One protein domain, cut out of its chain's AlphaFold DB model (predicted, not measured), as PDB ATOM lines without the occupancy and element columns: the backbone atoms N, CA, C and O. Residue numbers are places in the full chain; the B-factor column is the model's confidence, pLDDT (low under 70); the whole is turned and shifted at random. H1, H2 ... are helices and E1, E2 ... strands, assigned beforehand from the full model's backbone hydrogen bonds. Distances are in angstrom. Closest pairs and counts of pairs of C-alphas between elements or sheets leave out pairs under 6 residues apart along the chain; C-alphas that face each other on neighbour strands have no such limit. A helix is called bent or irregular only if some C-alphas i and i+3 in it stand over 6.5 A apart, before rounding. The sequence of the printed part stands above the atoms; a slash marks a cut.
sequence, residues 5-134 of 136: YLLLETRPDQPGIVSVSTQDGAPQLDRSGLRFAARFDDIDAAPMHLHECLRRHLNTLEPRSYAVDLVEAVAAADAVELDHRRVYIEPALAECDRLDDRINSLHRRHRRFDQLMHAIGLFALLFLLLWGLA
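Overview. This is residues 5 to 134 of the 136 residues of an uncharacterized protein of Halochromatium sp (UniProt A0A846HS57). A compact head, built on one strongly twisted sheet with H2 packed over it and H1 beside its strands, bears a single very long helix, H4, whose far part sticks out as an arm. H4 begins beside H2, and its residues 111 to 133 stand free with Ala 134, making the length of the whole. The printed part has 130 residues, with elements in the order E1 E2 E3 H1 E4 E5 H2 E6 H3 H4; the sheet order is E4 E5 E2 E1 E3 E6, all antiparallel, and the class is mixed, helices and strands. The whole is loose, with a radius of gyration of the C-alphas of 18.2 A, and spans 67 by 30 by 26 A.

Arrangement. E1, residues 5 to 10, and E2, residues 18 to 23, form an antiparallel hairpin, with N 7 and O 21 2.9 A apart, within hydrogen-bond range. E3, residues 34 to 40, is E1's other neighbour, with N 6 and O 38 at 2.9 A. H1, residues 46 to 57, is irregular: C-alphas 53 and 56 are 8.1 A apart. H1 is on the sheet, over none of its strands, at a height over the sheet of 4.4 A, only just above the sheet's level. E4, residues 58 to 61, and E5, residues 64 to 66, form a hairpin, with N 65 and O 60 at 2.9 A; E5 neighbours E2, with N 20 and O 64 at 2.8 A. H2, residues 70 to 78, is over E1 at a height of 8.0 A and runs along the strands, at 5 degrees to E1 on the local plane. H1 and H2 on one face of the sheet give two layers, helices and sheet. Residues 50 to 54 of H1 touch H2, the closest C-alphas being those of Leu 50 and Ala 77, 5.7 A apart; they run opposite ways at a steep tilt of 38 degrees, only just past shallow. E6, residues 84 to 89, is an edge strand beside E3, with N 39 and O 85 at 2.8 A. H3, residues 91 to 94, only grazes the sheet. H4, residues 97 to 133, touches H2 with residues 98 to 106 alone, the closest C-alphas being those of Ala 75 and Ile 103, 4.7 A apart; they run the same way at a steep tilt of 41 degrees. H4 is not on the sheet. Every O i to N i+4 pair is within hydrogen-bond range in H2 and H4, and 6 of 8 in H1; H3 is too short for such a pair.

Along the chain. E1 begins at C-alpha 5, (0.751, -0.339, -24.710). E3 and H1 each measure 17.1 A from first to last C-alpha, E2 16.5 A and E1 16.4 A. H4 runs 54.0 A, from C-alpha 97 at (-13.093, -11.708, -41.480) to C-alpha 133 at (-27.709, 40.115, -37.790).

Size, cuts and confidence. The two C-alphas farthest apart, those of Asp 30 and Ala 134, are 67.9 A apart. Without residues 111 to 134 the body spans 33 by 27 by 27 A. The printed part has no cut and no long link. The mean pLDDT of the printed part is 87.3, and residue 134 is under 70.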
ATOM      1  N   TYR A   5       1.397   0.812 -24.098       95.38
ATOM      2  CA  TYR A   5       0.751  -0.339 -24.710       95.38
ATOM      3  C   TYR A   5      -0.540  -0.657 -23.977       95.38
ATOM      4  O   TYR A   5      -0.555  -0.765 -22.751       95.38
ATOM      5  N   LEU A   6      -1.609  -0.826 -24.747       94.81
ATOM      6  CA  LEU A   6      -2.881  -1.361 -24.297       94.81
ATOM      7  C   LEU A   6      -2.903  -2.854 -24.623       94.81
ATOM      8  O   LEU A   6      -2.655  -3.242 -25.768       94.81
ATOM      9  N   LEU A   7      -3.195  -3.677 -23.622       95.12
ATOM     10  CA  LEU A   7      -3.213  -5.131 -23.728       95.12
ATOM     11  C   LEU A   7      -4.621  -5.653 -23.491       95.12
ATOM     12  O   LEU A   7      -5.279  -5.246 -22.530       95.12
ATOM     13  N   LEU A   8      -5.040  -6.589 -24.339       94.69
ATOM     14  CA  LEU A   8      -6.256  -7.365 -24.146       94.69
ATOM     15  C   LEU A   8      -5.885  -8.816 -23.869       94.69
ATOM     16  O   LEU A   8      -5.183  -9.468 -24.653       94.69
ATOM     17  N   GLU A   9      -6.382  -9.306 -22.742       93.75
ATOM     18  CA  GLU A   9      -6.108 -10.641 -22.243       93.75
ATOM     19  C   GLU A   9      -7.412 -11.402 -22.028       93.75
ATOM     20  O   GLU A   9      -8.394 -10.860 -21.524       93.75
ATOM     21  N   THR A  10      -7.413 -12.685 -22.367       92.00
ATOM     22  CA  THR A  10      -8.503 -13.611 -22.039       92.00
ATOM     23  C   THR A  10      -7.959 -14.698 -21.144       92.00
ATOM     24  O   THR A  10      -6.849 -15.184 -21.379       92.00
ATOM     25  N   ARG A  11      -8.755 -15.140 -20.175       87.75
ATOM     26  CA  ARG A  11      -8.380 -16.274 -19.340       87.75
ATOM     27  C   ARG A  11      -9.242 -17.496 -19.675       87.75
ATOM     28  O   ARG A  11     -10.443 -17.340 -19.887       87.75
ATOM     29  N   PRO A  12      -8.658 -18.704 -19.749       83.94
ATOM     30  CA  PRO A  12      -9.400 -19.911 -20.115       83.94
ATOM     31  C   PRO A  12     -10.452 -20.318 -19.070       83.94
ATOM     32  O   PRO A  12     -11.419 -20.987 -19.416       83.94
ATOM     33  N   ASP A  13     -10.292 -19.899 -17.813       85.56
ATOM     34  CA  ASP A  13     -11.263 -20.081 -16.725       85.56
ATOM     35  C   ASP A  13     -12.466 -19.123 -16.819       85.56
ATOM     36  O   ASP A  13     -13.472 -19.336 -16.145       85.56
ATOM     37  N   GLN A  14     -12.383 -18.082 -17.656       84.75
ATOM     38  CA  GLN A  14     -13.404 -17.042 -17.811       84.75
ATOM     39  C   GLN A  14     -13.673 -16.741 -19.297       84.75
ATOM     40  O   GLN A  14     -13.303 -15.674 -19.802       84.75
ATOM     41  N   PRO A  15     -14.308 -17.672 -20.035       85.31
ATOM     42  CA  PRO A  15     -14.639 -17.451 -21.437       85.31
ATOM     43  C   PRO A  15     -15.619 -16.280 -21.591       85.31
ATOM     44  O   PRO A  15     -16.548 -16.121 -20.801       85.31
ATOM     45  N   GLY A  16     -15.415 -15.457 -22.622       89.50
ATOM     46  CA  GLY A  16     -16.241 -14.269 -22.876       89.50
ATOM     47  C   GLY A  16     -15.956 -13.083 -21.949       89.50
ATOM     48  O   GLY A  16     -16.721 -12.121 -21.945       89.50
ATOM     49  N   ILE A  17     -14.873 -13.141 -21.166       93.56
ATOM     50  CA  ILE A  17     -14.370 -12.006 -20.392       93.56
ATOM     51  C   ILE A  17     -13.009 -11.591 -20.944       93.56
ATOM     52  O   ILE A  17     -12.070 -12.387 -21.024       93.56
ATOM     53  N   VAL A  18     -12.897 -10.309 -21.286       94.69
ATOM     54  CA  VAL A  18     -11.650  -9.684 -21.729       94.69
ATOM     55  C   VAL A  18     -11.163  -8.738 -20.645       94.69
ATOM     56  O   VAL A  18     -11.860  -7.805 -20.245       94.69
ATOM     57  N   SER A  19      -9.949  -8.984 -20.167       94.56
ATOM     58  CA  SER A  19      -9.231  -8.106 -19.250       94.56
ATOM     59  C   SER A  19      -8.410  -7.093 -20.034       94.56
ATOM     60  O   SER A  19      -7.798  -7.423 -21.047       94.56
ATOM     61  N   VAL A  20      -8.389  -5.861 -19.542       94.56
ATOM     62  CA  VAL A  20      -7.661  -4.746 -20.139       94.56
ATOM     63  C   VAL A  20      -6.584  -4.298 -19.171       94.56
ATOM     64  O   VAL A  20      -6.864  -4.010 -18.007       94.56
ATOM     65  N   SER A  21      -5.352  -4.197 -19.656       93.50
ATOM     66  CA  SER A  21      -4.250  -3.618 -18.891       93.50
ATOM     67  C   SER A  21      -3.426  -2.659 -19.742       93.50
ATOM     68  O   SER A  21      -3.522  -2.650 -20.970       93.50
ATOM     69  N   THR A  22      -2.650  -1.807 -19.075       93.94
ATOM     70  CA  THR A  22      -1.710  -0.893 -19.726       93.94
ATOM     71  C   THR A  22      -0.311  -1.104 -19.177       93.94
ATOM     72  O   THR A  22      -0.144  -1.503 -18.025       93.94
ATOM     73  N   GLN A  23       0.696  -0.854 -20.007       93.62
ATOM     74  CA  GLN A  23       2.095  -0.895 -19.595       93.62
ATOM     75  C   GLN A  23       2.960   0.020 -20.467       93.62
ATOM     76  O   GLN A  23       2.641   0.266 -21.630       93.62
ATOM     77  N   ASP A  24       4.073   0.500 -19.918       90.00
ATOM     78  CA  ASP A  24       4.986   1.408 -20.627       90.00
ATOM     79  C   ASP A  24       5.940   0.667 -21.583       90.00
ATOM     80  O   ASP A  24       6.308   1.177 -22.643       90.00
ATOM     81  N   GLY A  25       6.346  -0.554 -21.220       87.75
ATOM     82  CA  GLY A  25       7.275  -1.384 -21.992       87.75
ATOM     83  C   GLY A  25       6.590  -2.244 -23.054       87.75
ATOM     84  O   GLY A  25       5.383  -2.482 -22.996       87.75
ATOM     85  N   ALA A  26       7.369  -2.750 -24.014       85.56
ATOM     86  CA  ALA A  26       6.858  -3.682 -25.017       85.56
ATOM     87  C   ALA A  26       6.255  -4.939 -24.354       85.56
ATOM     88  O   ALA A  26       6.795  -5.417 -23.351       85.56
ATOM     89  N   PRO A  27       5.137  -5.472 -24.881       85.50
ATOM     90  CA  PRO A  27       4.523  -6.678 -24.345       85.50
ATOM     91  C   PRO A  27       5.446  -7.881 -24.478       85.50
ATOM     92  O   PRO A  27       6.083  -8.090 -25.509       85.50
ATOM     93  N   GLN A  28       5.464  -8.694 -23.429       83.81
ATOM     94  CA  GLN A  28       6.013 -10.038 -23.481       83.81
ATOM     95  C   GLN A  28       4.979 -10.933 -24.177       83.81
ATOM     96  O   GLN A  28       3.864 -11.099 -23.682       83.81
ATOM     97  N   LEU A  29       5.306 -11.423 -25.375       78.44
ATOM     98  CA  LEU A  29       4.370 -12.181 -26.221       78.44
ATOM     99  C   LEU A  29       4.128 -13.614 -25.721       78.44
ATOM    100  O   LEU A  29       3.155 -14.245 -26.113       78.44
ATOM    101  N   ASP A  30       4.997 -14.115 -24.847       73.94
ATOM    102  CA  ASP A  30       4.864 -15.394 -24.143       73.94
ATOM    103  C   ASP A  30       3.896 -15.323 -22.949       73.94
ATOM    104  O   ASP A  30       3.618 -16.337 -22.303       73.94
ATOM    105  N   ARG A  31       3.342 -14.139 -22.657       76.31
ATOM    106  CA  ARG A  31       2.374 -13.944 -21.583       76.31
ATOM    107  C   ARG A  31       1.101 -14.739 -21.864       76.31
ATOM    108  O   ARG A  31       0.313 -14.412 -22.752       76.31
ATOM    109  N   SER A  32       0.885 -15.778 -21.058       76.38
ATOM    110  CA  SER A  32      -0.300 -16.634 -21.132       76.38
ATOM    111  C   SER A  32      -1.582 -15.802 -21.082       76.38
ATOM    112  O   SER A  32      -1.835 -15.095 -20.107       76.38
ATOM    113  N   GLY A  33      -2.401 -15.916 -22.127       86.69
ATOM    114  CA  GLY A  33      -3.682 -15.221 -22.236       86.69
ATOM    115  C   GLY A  33      -3.634 -13.884 -22.974       86.69
ATOM    116  O   GLY A  33      -4.701 -13.320 -23.191       86.69
ATOM    117  N   LEU A  34      -2.465 -13.393 -23.410       91.94
ATOM    118  CA  LEU A  34      -2.386 -12.224 -24.290       91.94
ATOM    119  C   LEU A  34      -2.967 -12.556 -25.668       91.94
ATOM    120  O   LEU A  34      -2.578 -13.526 -26.321       91.94
ATOM    121  N   ARG A  35      -3.902 -11.722 -26.122       92.12
ATOM    122  CA  ARG A  35      -4.607 -11.908 -27.398       92.12
ATOM    123  C   ARG A  35      -4.414 -10.753 -28.361       92.12
ATOM    124  O   ARG A  35      -4.441 -10.947 -29.573       92.12
ATOM    125  N   PHE A  36      -4.192  -9.561 -27.823       93.75
ATOM    126  CA  PHE A  36      -3.978  -8.363 -28.614       93.75
ATOM    127  C   PHE A  36      -3.156  -7.342 -27.835       93.75
ATOM    128  O   PHE A  36      -3.331  -7.178 -26.626       93.75
ATOM    129  N   ALA A  37      -2.283  -6.637 -28.548       94.19
ATOM    130  CA  ALA A  37      -1.569  -5.485 -28.035       94.19
ATOM    131  C   ALA A  37      -1.477  -4.391 -29.098       94.19
ATOM    132  O   ALA A  37      -1.054  -4.635 -30.233       94.19
ATOM    133  N   ALA A  38      -1.782  -3.164 -28.697       94.81
ATOM    134  CA  ALA A  38      -1.585  -1.977 -29.515       94.81
ATOM    135  C   ALA A  38      -0.782  -0.934 -28.745       94.81
ATOM    136  O   ALA A  38      -0.944  -0.763 -27.536       94.81
ATOM    137  N   ARG A  39       0.101  -0.240 -29.459       95.31
ATOM    138  CA  ARG A  39       0.844   0.905 -28.945       95.31
ATOM    139  C   ARG A  39       0.068   2.169 -29.264       95.31
ATOM    140  O   ARG A  39      -0.196   2.420 -30.434       95.31
ATOM    141  N   PHE A  40      -0.217   2.960 -28.241       94.81
ATOM    142  CA  PHE A  40      -0.851   4.267 -28.354       94.81
ATOM    143  C   PHE A  40       0.170   5.367 -28.094       94.81
ATOM    144  O   PHE A  40       1.066   5.213 -27.253       94.81
ATOM    145  N   ASP A  41       0.015   6.488 -28.793       93.50
ATOM    146  CA  ASP A  41       0.794   7.696 -28.520       93.50
ATOM    147  C   ASP A  41       0.292   8.455 -27.278       93.50
ATOM    148  O   ASP A  41       1.069   9.175 -26.644       93.50
ATOM    149  N   ASP A  42      -0.964   8.215 -26.880       93.81
ATOM    150  CA  ASP A  42      -1.542   8.667 -25.613       93.81
ATOM    151  C   ASP A  42      -2.228   7.523 -24.844       93.81
ATOM    152  O   ASP A  42      -3.431   7.273 -24.960       93.81
ATOM    153  N   ILE A  43      -1.439   6.797 -24.051       94.06
ATOM    154  CA  ILE A  43      -1.915   5.663 -23.252       94.06
ATOM    155  C   ILE A  43      -2.787   6.087 -22.072       94.06
ATOM    156  O   ILE A  43      -3.530   5.264 -21.551       94.06
ATOM    157  N   ASP A  44      -2.721   7.346 -21.644       92.38
ATOM    158  CA  ASP A  44      -3.541   7.819 -20.530       92.38
ATOM    159  C   ASP A  44      -4.996   8.036 -21.002       92.38
ATOM    160  O   ASP A  44      -5.943   7.799 -20.249       92.38
ATOM    161  N   ALA A  45      -5.186   8.384 -22.283       93.12
ATOM    162  CA  ALA A  45      -6.498   8.518 -22.919       93.12
ATOM    163  C   ALA A  45      -7.055   7.188 -23.468       93.12
ATOM    164  O   ALA A  45      -8.267   6.963 -23.425       93.12
ATOM    165  N   ALA A  46      -6.211   6.275 -23.960       92.94
ATOM    166  CA  ALA A  46      -6.679   5.057 -24.637       92.94
ATOM    167  C   ALA A  46      -7.649   4.178 -23.804       92.94
ATOM    168  O   ALA A  46      -8.701   3.797 -24.328       92.94
ATOM    169  N   PRO A  47      -7.409   3.897 -22.504       92.62
ATOM    170  CA  PRO A  47      -8.346   3.143 -21.673       92.62
ATOM    171  C   PRO A  47      -9.692   3.843 -21.495       92.62
ATOM    172  O   PRO A  47     -10.699   3.166 -21.289       92.62
ATOM    173  N   MET A  48      -9.716   5.178 -21.519       92.44
ATOM    174  CA  MET A  48     -10.944   5.962 -21.406       92.44
ATOM    175  C   MET A  48     -11.806   5.785 -22.658       92.44
ATOM    176  O   MET A  48     -12.958   5.380 -22.532       92.44
ATOM    177  N   HIS A  49     -11.234   5.955 -23.853       92.62
ATOM    178  CA  HIS A  49     -11.950   5.747 -25.120       92.62
ATOM    179  C   HIS A  49     -12.428   4.301 -25.295       92.62
ATOM    180  O   HIS A  49     -13.573   4.051 -25.680       92.62
ATOM    181  N   LEU A  50     -11.584   3.328 -24.936       93.19
ATOM    182  CA  LEU A  50     -11.992   1.925 -24.923       93.19
ATOM    183  C   LEU A  50     -13.174   1.709 -23.966       93.19
ATOM    184  O   LEU A  50     -14.146   1.029 -24.303       93.19
ATOM    185  N   HIS A  51     -13.108   2.302 -22.771       93.81
ATOM    186  CA  HIS A  51     -14.196   2.217 -21.812       93.81
ATOM    187  C   HIS A  51     -15.477   2.846 -22.357       93.81
ATOM    188  O   HIS A  51     -16.528   2.241 -22.212       93.81
ATOM    189  N   GLU A  52     -15.429   3.991 -23.033       91.12
ATOM    190  CA  GLU A  52     -16.621   4.597 -23.633       91.12
ATOM    191  C   GLU A  52     -17.318   3.670 -24.632       91.12
ATOM    192  O   GLU A  52     -18.556   3.610 -24.631       91.12
ATOM    193  N   CYS A  53     -16.536   2.919 -25.413       89.88
ATOM    194  CA  CYS A  53     -17.028   1.916 -26.354       89.88
ATOM    195  C   CYS A  53     -17.656   0.711 -25.639       89.88
ATOM    196  O   CYS A  53     -18.730   0.245 -26.026       89.88
ATOM    197  N   LEU A  54     -17.016   0.221 -24.571       93.31
ATOM    198  CA  LEU A  54     -17.378  -1.032 -23.898       93.31
ATOM    199  C   LEU A  54     -18.136  -0.853 -22.574       93.31
ATOM    200  O   LEU A  54     -18.455  -1.841 -21.919       93.31
ATOM    201  N   ARG A  55     -18.481   0.376 -22.165       93.31
ATOM    202  CA  ARG A  55     -19.028   0.683 -20.824       93.31
ATOM    203  C   ARG A  55     -20.259  -0.129 -20.437       93.31
ATOM    204  O   ARG A  55     -20.456  -0.419 -19.265       93.31
ATOM    205  N   ARG A  56     -21.088  -0.503 -21.417       93.00
ATOM    206  CA  ARG A  56     -22.308  -1.304 -21.200       93.00
ATOM    207  C   ARG A  56     -22.025  -2.775 -20.892       93.00
ATOM    208  O   ARG A  56     -22.938  -3.478 -20.483       93.00
ATOM    209  N   HIS A  57     -20.785  -3.210 -21.075       93.62
ATOM    210  CA  HIS A  57     -20.324  -4.571 -20.837       93.62
ATOM    211  C   HIS A  57     -19.265  -4.629 -19.732       93.62
ATOM    212  O   HIS A  57     -18.516  -5.597 -19.655       93.62
ATOM    213  N   LEU A  58     -19.145  -3.587 -18.904       94.38
ATOM    214  CA  LEU A  58     -18.200  -3.578 -17.792       94.38
ATOM    215  C   LEU A  58     -18.529  -4.717 -16.815       94.38
ATOM    216  O   LEU A  58     -19.641  -4.787 -16.300       94.38
ATOM    217  N   ASN A  59     -17.544  -5.572 -16.548       92.94
ATOM    218  CA  ASN A  59     -17.656  -6.690 -15.614       92.94
ATOM    219  C   ASN A  59     -16.968  -6.379 -14.277       92.94
ATOM    220  O   ASN A  59     -17.539  -6.574 -13.208       92.94
ATOM    221  N   THR A  60     -15.738  -5.864 -14.309       91.12
ATOM    222  CA  THR A  60     -14.994  -5.472 -13.100       91.12
ATOM    223  C   THR A  60     -14.179  -4.214 -13.374       91.12
ATOM    224  O   THR A  60     -13.702  -4.011 -14.489       91.12
ATOM    225  N   LEU A  61     -14.038  -3.348 -12.368       85.75
ATOM    226  CA  LEU A  61     -13.259  -2.109 -12.471       85.75
ATOM    227  C   LEU A  61     -11.758  -2.340 -12.257       85.75
ATOM    228  O   LEU A  61     -10.956  -1.689 -12.922       85.75
ATOM    229  N   GLU A  62     -11.392  -3.277 -11.378       84.56
ATOM    230  CA  GLU A  62     -10.006  -3.551 -11.001       84.56
ATOM    231  C   GLU A  62      -9.771  -5.061 -10.757       84.56
ATOM    232  O   GLU A  62     -10.311  -5.612  -9.796       84.56
ATOM    233  N   PRO A  63      -9.008  -5.760 -11.624       81.12
ATOM    234  CA  PRO A  63      -8.552  -5.291 -12.930       81.12
ATOM    235  C   PRO A  63      -9.742  -5.003 -13.854       81.12
ATOM    236  O   PRO A  63     -10.790  -5.651 -13.777       81.12
ATOM    237  N   ARG A  64      -9.575  -4.018 -14.741       91.62
ATOM    238  CA  ARG A  64     -10.624  -3.609 -15.675       91.62
ATOM    239  C   ARG A  64     -10.946  -4.765 -16.620       91.62
ATOM    240  O   ARG A  64     -10.088  -5.187 -17.390       91.62
ATOM    241  N   SER A  65     -12.173  -5.270 -16.570       94.31
ATOM    242  CA  SER A  65     -12.626  -6.374 -17.418       94.31
ATOM    243  C   SER A  65     -14.018  -6.126 -17.976       94.31
ATOM    244  O   SER A  65     -14.835  -5.423 -17.372       94.31
ATOM    245  N   TYR A  66     -14.282  -6.713 -19.137       95.75
ATOM    246  CA  TYR A  66     -15.531  -6.567 -19.870       95.75
ATOM    247  C   TYR A  66     -16.070  -7.933 -20.289       95.75
ATOM    248  O   TYR A  66     -15.308  -8.781 -20.746       95.75
ATOM    249  N   ALA A  67     -17.381  -8.125 -20.158       95.56
ATOM    250  CA  ALA A  67     -18.101  -9.307 -20.621       95.56
ATOM    251  C   ALA A  67     -18.454  -9.154 -22.110       95.56
ATOM    252  O   ALA A  67     -19.596  -8.866 -22.469       95.56
ATOM    253  N   VAL A  68     -17.438  -9.266 -22.966       93.19
ATOM    254  CA  VAL A  68     -17.545  -9.176 -24.429       93.19
ATOM    255  C   VAL A  68     -16.692 -10.249 -25.085       93.19
ATOM    256  O   VAL A  68     -15.698 -10.707 -24.519       93.19
ATOM    257  N   ASP A  69     -17.052 -10.612 -26.313       90.56
ATOM    258  CA  ASP A  69     -16.172 -11.423 -27.145       90.56
ATOM    259  C   ASP A  69     -14.881 -10.655 -27.481       90.56
ATOM    260  O   ASP A  69     -14.853  -9.426 -27.608       90.56
ATOM    261  N   LEU A  70     -13.802 -11.407 -27.656       90.69
ATOM    262  CA  LEU A  70     -12.479 -10.906 -27.973       90.69
ATOM    263  C   LEU A  70     -12.461 -10.120 -29.288       90.69
ATOM    264  O   LEU A  70     -11.809  -9.082 -29.355       90.69
ATOM    265  N   VAL A  71     -13.223 -10.551 -30.298       91.00
ATOM    266  CA  VAL A  71     -13.353  -9.811 -31.565       91.00
ATOM    267  C   VAL A  71     -13.920  -8.412 -31.325       91.00
ATOM    268  O   VAL A  71     -13.425  -7.436 -31.884       91.00
ATOM    269  N   GLU A  72     -14.931  -8.286 -30.463       90.56
ATOM    270  CA  GLU A  72     -15.537  -6.993 -30.141       90.56
ATOM    271  C   GLU A  72     -14.599  -6.111 -29.311       90.56
ATOM    272  O   GLU A  72     -14.501  -4.914 -29.577       90.56
ATOM    273  N   ALA A  73     -13.857  -6.689 -28.362       92.94
ATOM    274  CA  ALA A  73     -12.864  -5.949 -27.588       92.94
ATOM    275  C   ALA A  73     -11.710  -5.427 -28.459       92.94
ATOM    276  O   ALA A  73     -11.320  -4.267 -28.321       92.94
ATOM    277  N   VAL A  74     -11.189  -6.252 -29.375       92.62
ATOM    278  CA  VAL A  74     -10.141  -5.841 -30.322       92.62
ATOM    279  C   VAL A  74     -10.670  -4.769 -31.263       92.62
ATOM    280  O   VAL A  74     -10.017  -3.744 -31.437       92.62
ATOM    281  N   ALA A  75     -11.872  -4.950 -31.814       91.00
ATOM    282  CA  ALA A  75     -12.476  -3.951 -32.685       91.00
ATOM    283  C   ALA A  75     -12.706  -2.615 -31.965       91.00
ATOM    284  O   ALA A  75     -12.493  -1.560 -32.555       91.00
ATOM    285  N   ALA A  76     -13.104  -2.644 -30.690       92.06
ATOM    286  CA  ALA A  76     -13.247  -1.442 -29.876       92.06
ATOM    287  C   ALA A  76     -11.904  -0.757 -29.605       92.06
ATOM    288  O   ALA A  76     -11.848   0.464 -29.658       92.06
ATOM    289  N   ALA A  77     -10.838  -1.519 -29.337       92.25
ATOM    290  CA  ALA A  77      -9.495  -0.974 -29.137       92.25
ATOM    291  C   ALA A  77      -8.926  -0.347 -30.414       92.25
ATOM    292  O   ALA A  77      -8.287   0.695 -30.349       92.25
ATOM    293  N   ASP A  78      -9.182  -0.965 -31.562       88.88
ATOM    294  CA  ASP A  78      -8.674  -0.513 -32.856       88.88
ATOM    295  C   ASP A  78      -9.501   0.633 -33.466       88.88
ATOM    296  O   ASP A  78      -8.998   1.433 -34.243       88.88
ATOM    297  N   ALA A  79     -10.775   0.752 -33.084       86.94
ATOM    298  CA  ALA A  79     -11.625   1.881 -33.460       86.94
ATOM    299  C   ALA A  79     -11.425   3.124 -32.571       86.94
ATOM    300  O   ALA A  79     -12.155   4.107 -32.730       86.94
ATOM    301  N   VAL A  80     -10.484   3.088 -31.617       88.31
ATOM    302  CA  VAL A  80     -10.113   4.262 -30.820       88.31
ATOM    303  C   VAL A  80      -9.447   5.289 -31.734       88.31
ATOM    304  O   VAL A  80      -8.416   5.020 -32.345       88.31
ATOM    305  N   GLU A  81     -10.002   6.500 -31.774       84.19
ATOM    306  CA  GLU A  81      -9.552   7.618 -32.622       84.19
ATOM    307  C   GLU A  81      -8.310   8.339 -32.071       84.19
ATOM    308  O   GLU A  81      -8.168   9.557 -32.150       84.19
ATOM    309  N   LEU A  82      -7.397   7.574 -31.482       87.81
ATOM    310  CA  LEU A  82      -6.076   8.026 -31.073       87.81
ATOM    311  C   LEU A  82      -5.046   7.401 -32.004       87.81
ATOM    312  O   LEU A  82      -5.231   6.277 -32.470       87.81
ATOM    313  N   ASP A  83      -3.943   8.107 -32.238       88.62
ATOM    314  CA  ASP A  83      -2.873   7.572 -33.072       88.62
ATOM    315  C   ASP A  83      -2.264   6.330 -32.402       88.62
ATOM    316  O   ASP A  83      -1.813   6.366 -31.245       88.62
ATOM    317  N   HIS A  84      -2.334   5.201 -33.104       91.62
ATOM    318  CA  HIS A  84      -1.959   3.905 -32.562       91.62
ATOM    319  C   HIS A  84      -1.492   2.933 -33.641       91.62
ATOM    320  O   HIS A  84      -1.768   3.069 -34.831       91.62
ATOM    321  N   ARG A  85      -0.760   1.907 -33.204       92.00
ATOM    322  CA  ARG A  85      -0.270   0.830 -34.063       92.00
ATOM    323  C   ARG A  85      -0.468  -0.515 -33.385       92.00
ATOM    324  O   ARG A  85      -0.032  -0.701 -32.249       92.00
ATOM    325  N   ARG A  86      -1.040  -1.485 -34.103       91.31
ATOM    326  CA  ARG A  86      -1.079  -2.886 -33.661       91.31
ATOM    327  C   ARG A  86       0.345  -3.434 -33.555       91.31
ATOM    328  O   ARG A  86       1.135  -3.320 -34.492       91.31
ATOM    329  N   VAL A  87       0.671  -4.010 -32.405       91.38
ATOM    330  CA  VAL A  87       1.986  -4.605 -32.118       91.38
ATOM    331  C   VAL A  87       1.881  -6.120 -32.059       91.38
ATOM    332  O   VAL A  87       2.807  -6.815 -32.463       91.38
ATOM    333  N   TYR A  88       0.741  -6.624 -31.596       90.75
ATOM    334  CA  TYR A  88       0.448  -8.042 -31.566       90.75
ATOM    335  C   TYR A  88      -1.045  -8.286 -31.755       90.75
ATOM    336  O   TYR A  88      -1.883  -7.565 -31.215       90.75
ATOM    337  N   ILE A  89      -1.354  -9.339 -32.495       88.25
ATOM    338  CA  ILE A  89      -2.684  -9.908 -32.624       88.25
ATOM    339  C   ILE A  89      -2.511 -11.422 -32.694       88.25
ATOM    340  O   ILE A  89      -1.605 -11.912 -33.372       88.25
ATOM    341  N   GLU A  90      -3.339 -12.160 -31.962       87.50
ATOM    342  CA  GLU A  90      -3.354 -13.615 -32.065       87.50
ATOM    343  C   GLU A  90      -3.640 -14.024 -33.526       87.50
ATOM    344  O   GLU A  90      -4.586 -13.497 -34.117       87.50
ATOM    345  N   PRO A  91      -2.871 -14.954 -34.125       83.81
ATOM    346  CA  PRO A  91      -3.021 -15.310 -35.539       83.81
ATOM    347  C   PRO A  91      -4.447 -15.720 -35.924       83.81
ATOM    348  O   PRO A  91      -4.958 -15.292 -36.953       83.81
ATOM    349  N   ALA A  92      -5.132 -16.454 -35.042       83.50
ATOM    350  CA  ALA A  92      -6.522 -16.860 -35.245       83.50
ATOM    351  C   ALA A  92      -7.501 -15.672 -35.338       83.50
ATOM    352  O   ALA A  92      -8.540 -15.783 -35.982       83.50
ATOM    353  N   LEU A  93      -7.182 -14.532 -34.711       81.88
ATOM    354  CA  LEU A  93      -7.946 -13.292 -34.872       81.88
ATOM    355  C   LEU A  93      -7.541 -12.498 -36.106       81.88
ATOM    356  O   LEU A  93      -8.397 -11.843 -36.690       81.88
ATOM    357  N   ALA A  94      -6.267 -12.540 -36.495       80.00
ATOM    358  CA  ALA A  94      -5.784 -11.838 -37.681       80.00
ATOM    359  C   ALA A  94      -6.428 -12.362 -38.974       80.00
ATOM    360  O   ALA A  94      -6.617 -11.597 -39.911       80.00
ATOM    361  N   GLU A  95      -6.784 -13.647 -39.007       81.81
ATOM    362  CA  GLU A  95      -7.446 -14.306 -40.142       81.81
ATOM    363  C   GLU A  95      -8.985 -14.260 -40.059       81.81
ATOM    364  O   GLU A  95      -9.680 -14.851 -40.883       81.81
ATOM    365  N   CYS A  96      -9.551 -13.592 -39.049       80.94
ATOM    366  CA  CYS A  96     -10.991 -13.578 -38.821       80.94
ATOM    367  C   CYS A  96     -11.664 -12.418 -39.570       80.94
ATOM    368  O   CYS A  96     -11.659 -11.288 -39.089       80.94
ATOM    369  N   ASP A  97     -12.351 -12.709 -40.681       78.31
ATOM    370  CA  ASP A  97     -13.093 -11.708 -41.480       78.31
ATOM    371  C   ASP A  97     -14.081 -10.865 -40.646       78.31
ATOM    372  O   ASP A  97     -14.311  -9.681 -40.900       78.31
ATOM    373  N   ARG A  98     -14.649 -11.458 -39.583       78.38
ATOM    374  CA  ARG A  98     -15.582 -10.768 -38.676       78.38
ATOM    375  C   ARG A  98     -14.932  -9.602 -37.934       78.38
ATOM    376  O   ARG A  98     -15.645  -8.685 -37.523       78.38
ATOM    377  N   LEU A  99     -13.617  -9.645 -37.723       79.12
ATOM    378  CA  LEU A  99     -12.883  -8.589 -37.043       79.12
ATOM    379  C   LEU A  99     -12.850  -7.318 -37.892       79.12
ATOM    380  O   LEU A  99     -13.215  -6.249 -37.400       79.12
ATOM    381  N   ASP A 100     -12.499  -7.444 -39.169       78.25
ATOM    382  CA  ASP A 100     -12.438  -6.312 -40.094       78.25
ATOM    383  C   ASP A 100     -13.820  -5.688 -40.308       78.25
ATOM    384  O   ASP A 100     -13.973  -4.463 -40.260       78.25
ATOM    385  N   ASP A 101     -14.860  -6.512 -40.447       79.75
ATOM    386  CA  ASP A 101     -16.243  -6.036 -40.516       79.75
ATOM    387  C   ASP A 101     -16.639  -5.248 -39.262       79.75
ATOM    388  O   ASP A 101     -17.277  -4.188 -39.347       79.75
ATOM    389  N   ARG A 102     -16.240  -5.729 -38.077       81.44
ATOM    390  CA  ARG A 102     -16.586  -5.073 -36.817       81.44
ATOM    391  C   ARG A 102     -15.844  -3.754 -36.642       81.44
ATOM    392  O   ARG A 102     -16.495  -2.759 -36.309       81.44
ATOM    393  N   ILE A 103     -14.548  -3.713 -36.952       79.00
ATOM    394  CA  ILE A 103     -13.736  -2.486 -36.960       79.00
ATOM    395  C   ILE A 103     -14.349  -1.456 -37.912       79.00
ATOM    396  O   ILE A 103     -14.588  -0.307 -37.534       79.00
ATOM    397  N   ASN A 104     -14.694  -1.871 -39.132       76.06
ATOM    398  CA  ASN A 104     -15.323  -0.998 -40.121       76.06
ATOM    399  C   ASN A 104     -16.687  -0.476 -39.653       76.06
ATOM    400  O   ASN A 104     -17.023   0.689 -39.887       76.06
ATOM    401  N   SER A 105     -17.485  -1.309 -38.984       76.62
ATOM    402  CA  SER A 105     -18.786  -0.900 -38.449       76.62
ATOM    403  C   SER A 105     -18.659   0.169 -37.356       76.62
ATOM    404  O   SER A 105     -19.429   1.134 -37.357       76.62
ATOM    405  N   LEU A 106     -17.658   0.044 -36.476       76.88
ATOM    406  CA  LEU A 106     -17.384   1.006 -35.410       76.88
ATOM    407  C   LEU A 106     -16.870   2.329 -35.984       76.88
ATOM    408  O   LEU A 106     -17.447   3.375 -35.687       76.88
ATOM    409  N   HIS A 107     -15.919   2.286 -36.919       76.25
ATOM    410  CA  HIS A 107     -15.460   3.484 -37.625       76.25
ATOM    411  C   HIS A 107     -16.593   4.213 -38.360       76.25
ATOM    412  O   HIS A 107     -16.687   5.439 -38.315       76.25
ATOM    413  N   ARG A 108     -17.505   3.488 -39.025       75.69
ATOM    414  CA  ARG A 108     -18.672   4.108 -39.681       75.69
ATOM    415  C   ARG A 108     -19.599   4.785 -38.678       75.69
ATOM    416  O   ARG A 108     -20.196   5.811 -39.003       75.69
ATOM    417  N   ARG A 109     -19.756   4.203 -37.489       73.50
ATOM    418  CA  ARG A 109     -20.591   4.775 -36.435       73.50
ATOM    419  C   ARG A 109     -19.995   6.076 -35.906       73.50
ATOM    420  O   ARG A 109     -20.751   7.039 -35.798       73.50
ATOM    421  N   HIS A 110     -18.690   6.119 -35.644       70.75
ATOM    422  CA  HIS A 110     -18.023   7.351 -35.215       70.75
ATOM    423  C   HIS A 110     -18.095   8.434 -36.296       70.75
ATOM    424  O   HIS A 110     -18.648   9.499 -36.042       70.75
ATOM    425  N   ARG A 111     -17.771   8.108 -37.558       72.56
ATOM    426  CA  ARG A 111     -17.884   9.063 -38.682       72.56
ATOM    427  C   ARG A 111     -19.278   9.674 -38.841       72.56
ATOM    428  O   ARG A 111     -19.405  10.847 -39.179       72.56
ATOM    429  N   ARG A 112     -20.344   8.893 -38.633       71.75
ATOM    430  CA  ARG A 112     -21.724   9.414 -38.684       71.75
ATOM    431  C   ARG A 112     -22.016  10.365 -37.530       71.75
ATOM    432  O   ARG A 112     -22.754  11.328 -37.717       71.75
ATOM    433  N   PHE A 113     -21.476  10.076 -36.350       71.31
ATOM    434  CA  PHE A 113     -21.632  10.941 -35.192       71.31
ATOM    435  C   PHE A 113     -20.893  12.265 -35.400       71.31
ATOM    436  O   PHE A 113     -21.494  13.316 -35.192       71.31
ATOM    437  N   ASP A 114     -19.675  12.230 -35.941       73.94
ATOM    438  CA  ASP A 114     -18.916  13.437 -36.288       73.94
ATOM    439  C   ASP A 114     -19.645  14.294 -37.313       73.94
ATOM    440  O   ASP A 114     -19.774  15.503 -37.140       73.94
ATOM    441  N   GLN A 115     -20.190  13.675 -38.362       75.50
ATOM    442  CA  GLN A 115     -20.984  14.384 -39.366       75.50
ATOM    443  C   GLN A 115     -22.219  15.051 -38.751       75.50
ATOM    444  O   GLN A 115     -22.539  16.188 -39.100       75.50
ATOM    445  N   LEU A 116     -22.898  14.375 -37.820       80.81
ATOM    446  CA  LEU A 116     -24.043  14.941 -37.115       80.81
ATOM    447  C   LEU A 116     -23.622  16.120 -36.228       80.81
ATOM    448  O   LEU A 116     -24.278  17.159 -36.254       80.81
ATOM    449  N   MET A 117     -22.522  15.987 -35.484       74.75
ATOM    450  CA  MET A 117     -21.993  17.061 -34.639       74.75
ATOM    451  C   MET A 117     -21.542  18.266 -35.469       74.75
ATOM    452  O   MET A 117     -21.873  19.398 -35.122       74.75
ATOM    453  N   HIS A 118     -20.877  18.046 -36.607       76.75
ATOM    454  CA  HIS A 118     -20.521  19.105 -37.552       76.75
ATOM    455  C   HIS A 118     -21.756  19.815 -38.112       76.75
ATOM    456  O   HIS A 118     -21.773  21.044 -38.182       76.75
ATOM    457  N   ALA A 119     -22.802  19.068 -38.480       85.75
ATOM    458  CA  ALA A 119     -24.051  19.653 -38.954       85.75
ATOM    459  C   ALA A 119     -24.721  20.496 -37.860       85.75
ATOM    460  O   ALA A 119     -25.096  21.636 -38.118       85.75
ATOM    461  N   ILE A 120     -24.817  19.978 -36.629       89.56
ATOM    462  CA  ILE A 120     -25.369  20.713 -35.480       89.56
ATOM    463  C   ILE A 120     -24.554  21.981 -35.207       89.56
ATOM    464  O   ILE A 120     -25.139  23.048 -35.029       89.56
ATOM    465  N   GLY A 121     -23.221  21.893 -35.224       83.75
ATOM    466  CA  GLY A 121     -22.335  23.043 -35.046       83.75
ATOM    467  C   GLY A 121     -22.532  24.106 -36.128       83.75
ATOM    468  O   GLY A 121     -22.638  25.290 -35.814       83.75
ATOM    469  N   LEU A 122     -22.666  23.693 -37.392       91.00
ATOM    470  CA  LEU A 122     -22.954  24.600 -38.503       91.00
ATOM    471  C   LEU A 122     -24.328  25.265 -38.350       91.00
ATOM    472  O   LEU A 122     -24.446  26.473 -38.538       91.00
ATOM    473  N   PHE A 123     -25.356  24.500 -37.973       91.06
ATOM    474  CA  PHE A 123     -26.692  25.035 -37.708       91.06
ATOM    475  C   PHE A 123     -26.690  26.031 -36.547       91.06
ATOM    476  O   PHE A 123     -27.291  27.094 -36.669       91.06
ATOM    477  N   ALA A 124     -25.994  25.728 -35.449       89.50
ATOM    478  CA  ALA A 124     -25.864  26.632 -34.311       89.50
ATOM    479  C   ALA A 124     -25.141  27.931 -34.699       89.50
ATOM    480  O   ALA A 124     -25.574  29.013 -34.306       89.50
ATOM    481  N   LEU A 125     -24.086  27.843 -35.517       90.31
ATOM    482  CA  LEU A 125     -23.357  29.007 -36.022       90.31
ATOM    483  C   LEU A 125     -24.230  29.870 -36.947       90.31
ATOM    484  O   LEU A 125     -24.259  31.090 -36.800       90.31
ATOM    485  N   LEU A 126     -24.965  29.245 -37.874       91.31
ATOM    486  CA  LEU A 126     -25.908  29.939 -38.755       91.31
ATOM    487  C   LEU A 126     -27.032  30.599 -37.958       91.31
ATOM    488  O   LEU A 126     -27.374  31.746 -38.228       91.31
ATOM    489  N   PHE A 127     -27.579  29.900 -36.964       91.31
ATOM    490  CA  PHE A 127     -28.605  30.439 -36.080       91.31
ATOM    491  C   PHE A 127     -28.085  31.645 -35.293       91.31
ATOM    492  O   PHE A 127     -28.754  32.673 -35.248       91.31
ATOM    493  N   LEU A 128     -26.871  31.559 -34.738       90.00
ATOM    494  CA  LEU A 128     -26.230  32.664 -34.026       90.00
ATOM    495  C   LEU A 128     -25.996  33.872 -34.943       90.00
ATOM    496  O   LEU A 128     -26.261  35.002 -34.539       90.00
ATOM    497  N   LEU A 129     -25.532  33.643 -36.175       89.81
ATOM    498  CA  LEU A 129     -25.342  34.699 -37.169       89.81
ATOM    499  C   LEU A 129     -26.664  35.362 -37.545       89.81
ATOM    500  O   LEU A 129     -26.747  36.584 -37.528       89.81
ATOM    501  N   LEU A 130     -27.699  34.575 -37.845       88.56
ATOM    502  CA  LEU A 130     -29.028  35.088 -38.187       88.56
ATOM    503  C   LEU A 130     -29.644  35.877 -37.030       88.56
ATOM    504  O   LEU A 130     -30.219  36.936 -37.257       88.56
ATOM    505  N   TRP A 131     -29.485  35.394 -35.797       87.06
ATOM    506  CA  TRP A 131     -29.951  36.092 -34.604       87.06
ATOM    507  C   TRP A 131     -29.168  37.385 -34.347       87.06
ATOM    508  O   TRP A 131     -29.755  38.399 -33.994       87.06
ATOM    509  N   GLY A 132     -27.845  37.374 -34.534       83.25
ATOM    510  CA  GLY A 132     -26.990  38.547 -34.328       83.25
ATOM    511  C   GLY A 132     -27.090  39.608 -35.431       83.25
ATOM    512  O   GLY A 132     -26.813  40.775 -35.171       83.25
ATOM    513  N   LEU A 133     -27.478  39.218 -36.649       79.12
ATOM    514  CA  LEU A 133     -27.709  40.115 -37.790       79.12
ATOM    515  C   LEU A 133     -29.159  40.593 -37.900       79.12
ATOM    516  O   LEU A 133     -29.425  41.488 -38.702       79.12
ATOM    517  N   ALA A 134     -30.086  40.022 -37.129       69.62
ATOM    518  CA  ALA A 134     -31.442  40.539 -37.031       69.62
ATOM    519  C   ALA A 134     -31.392  41.914 -36.336       69.62
ATOM    520  O   ALA A 134     -31.017  41.981 -35.162       69.62
TER     521      ALA A 134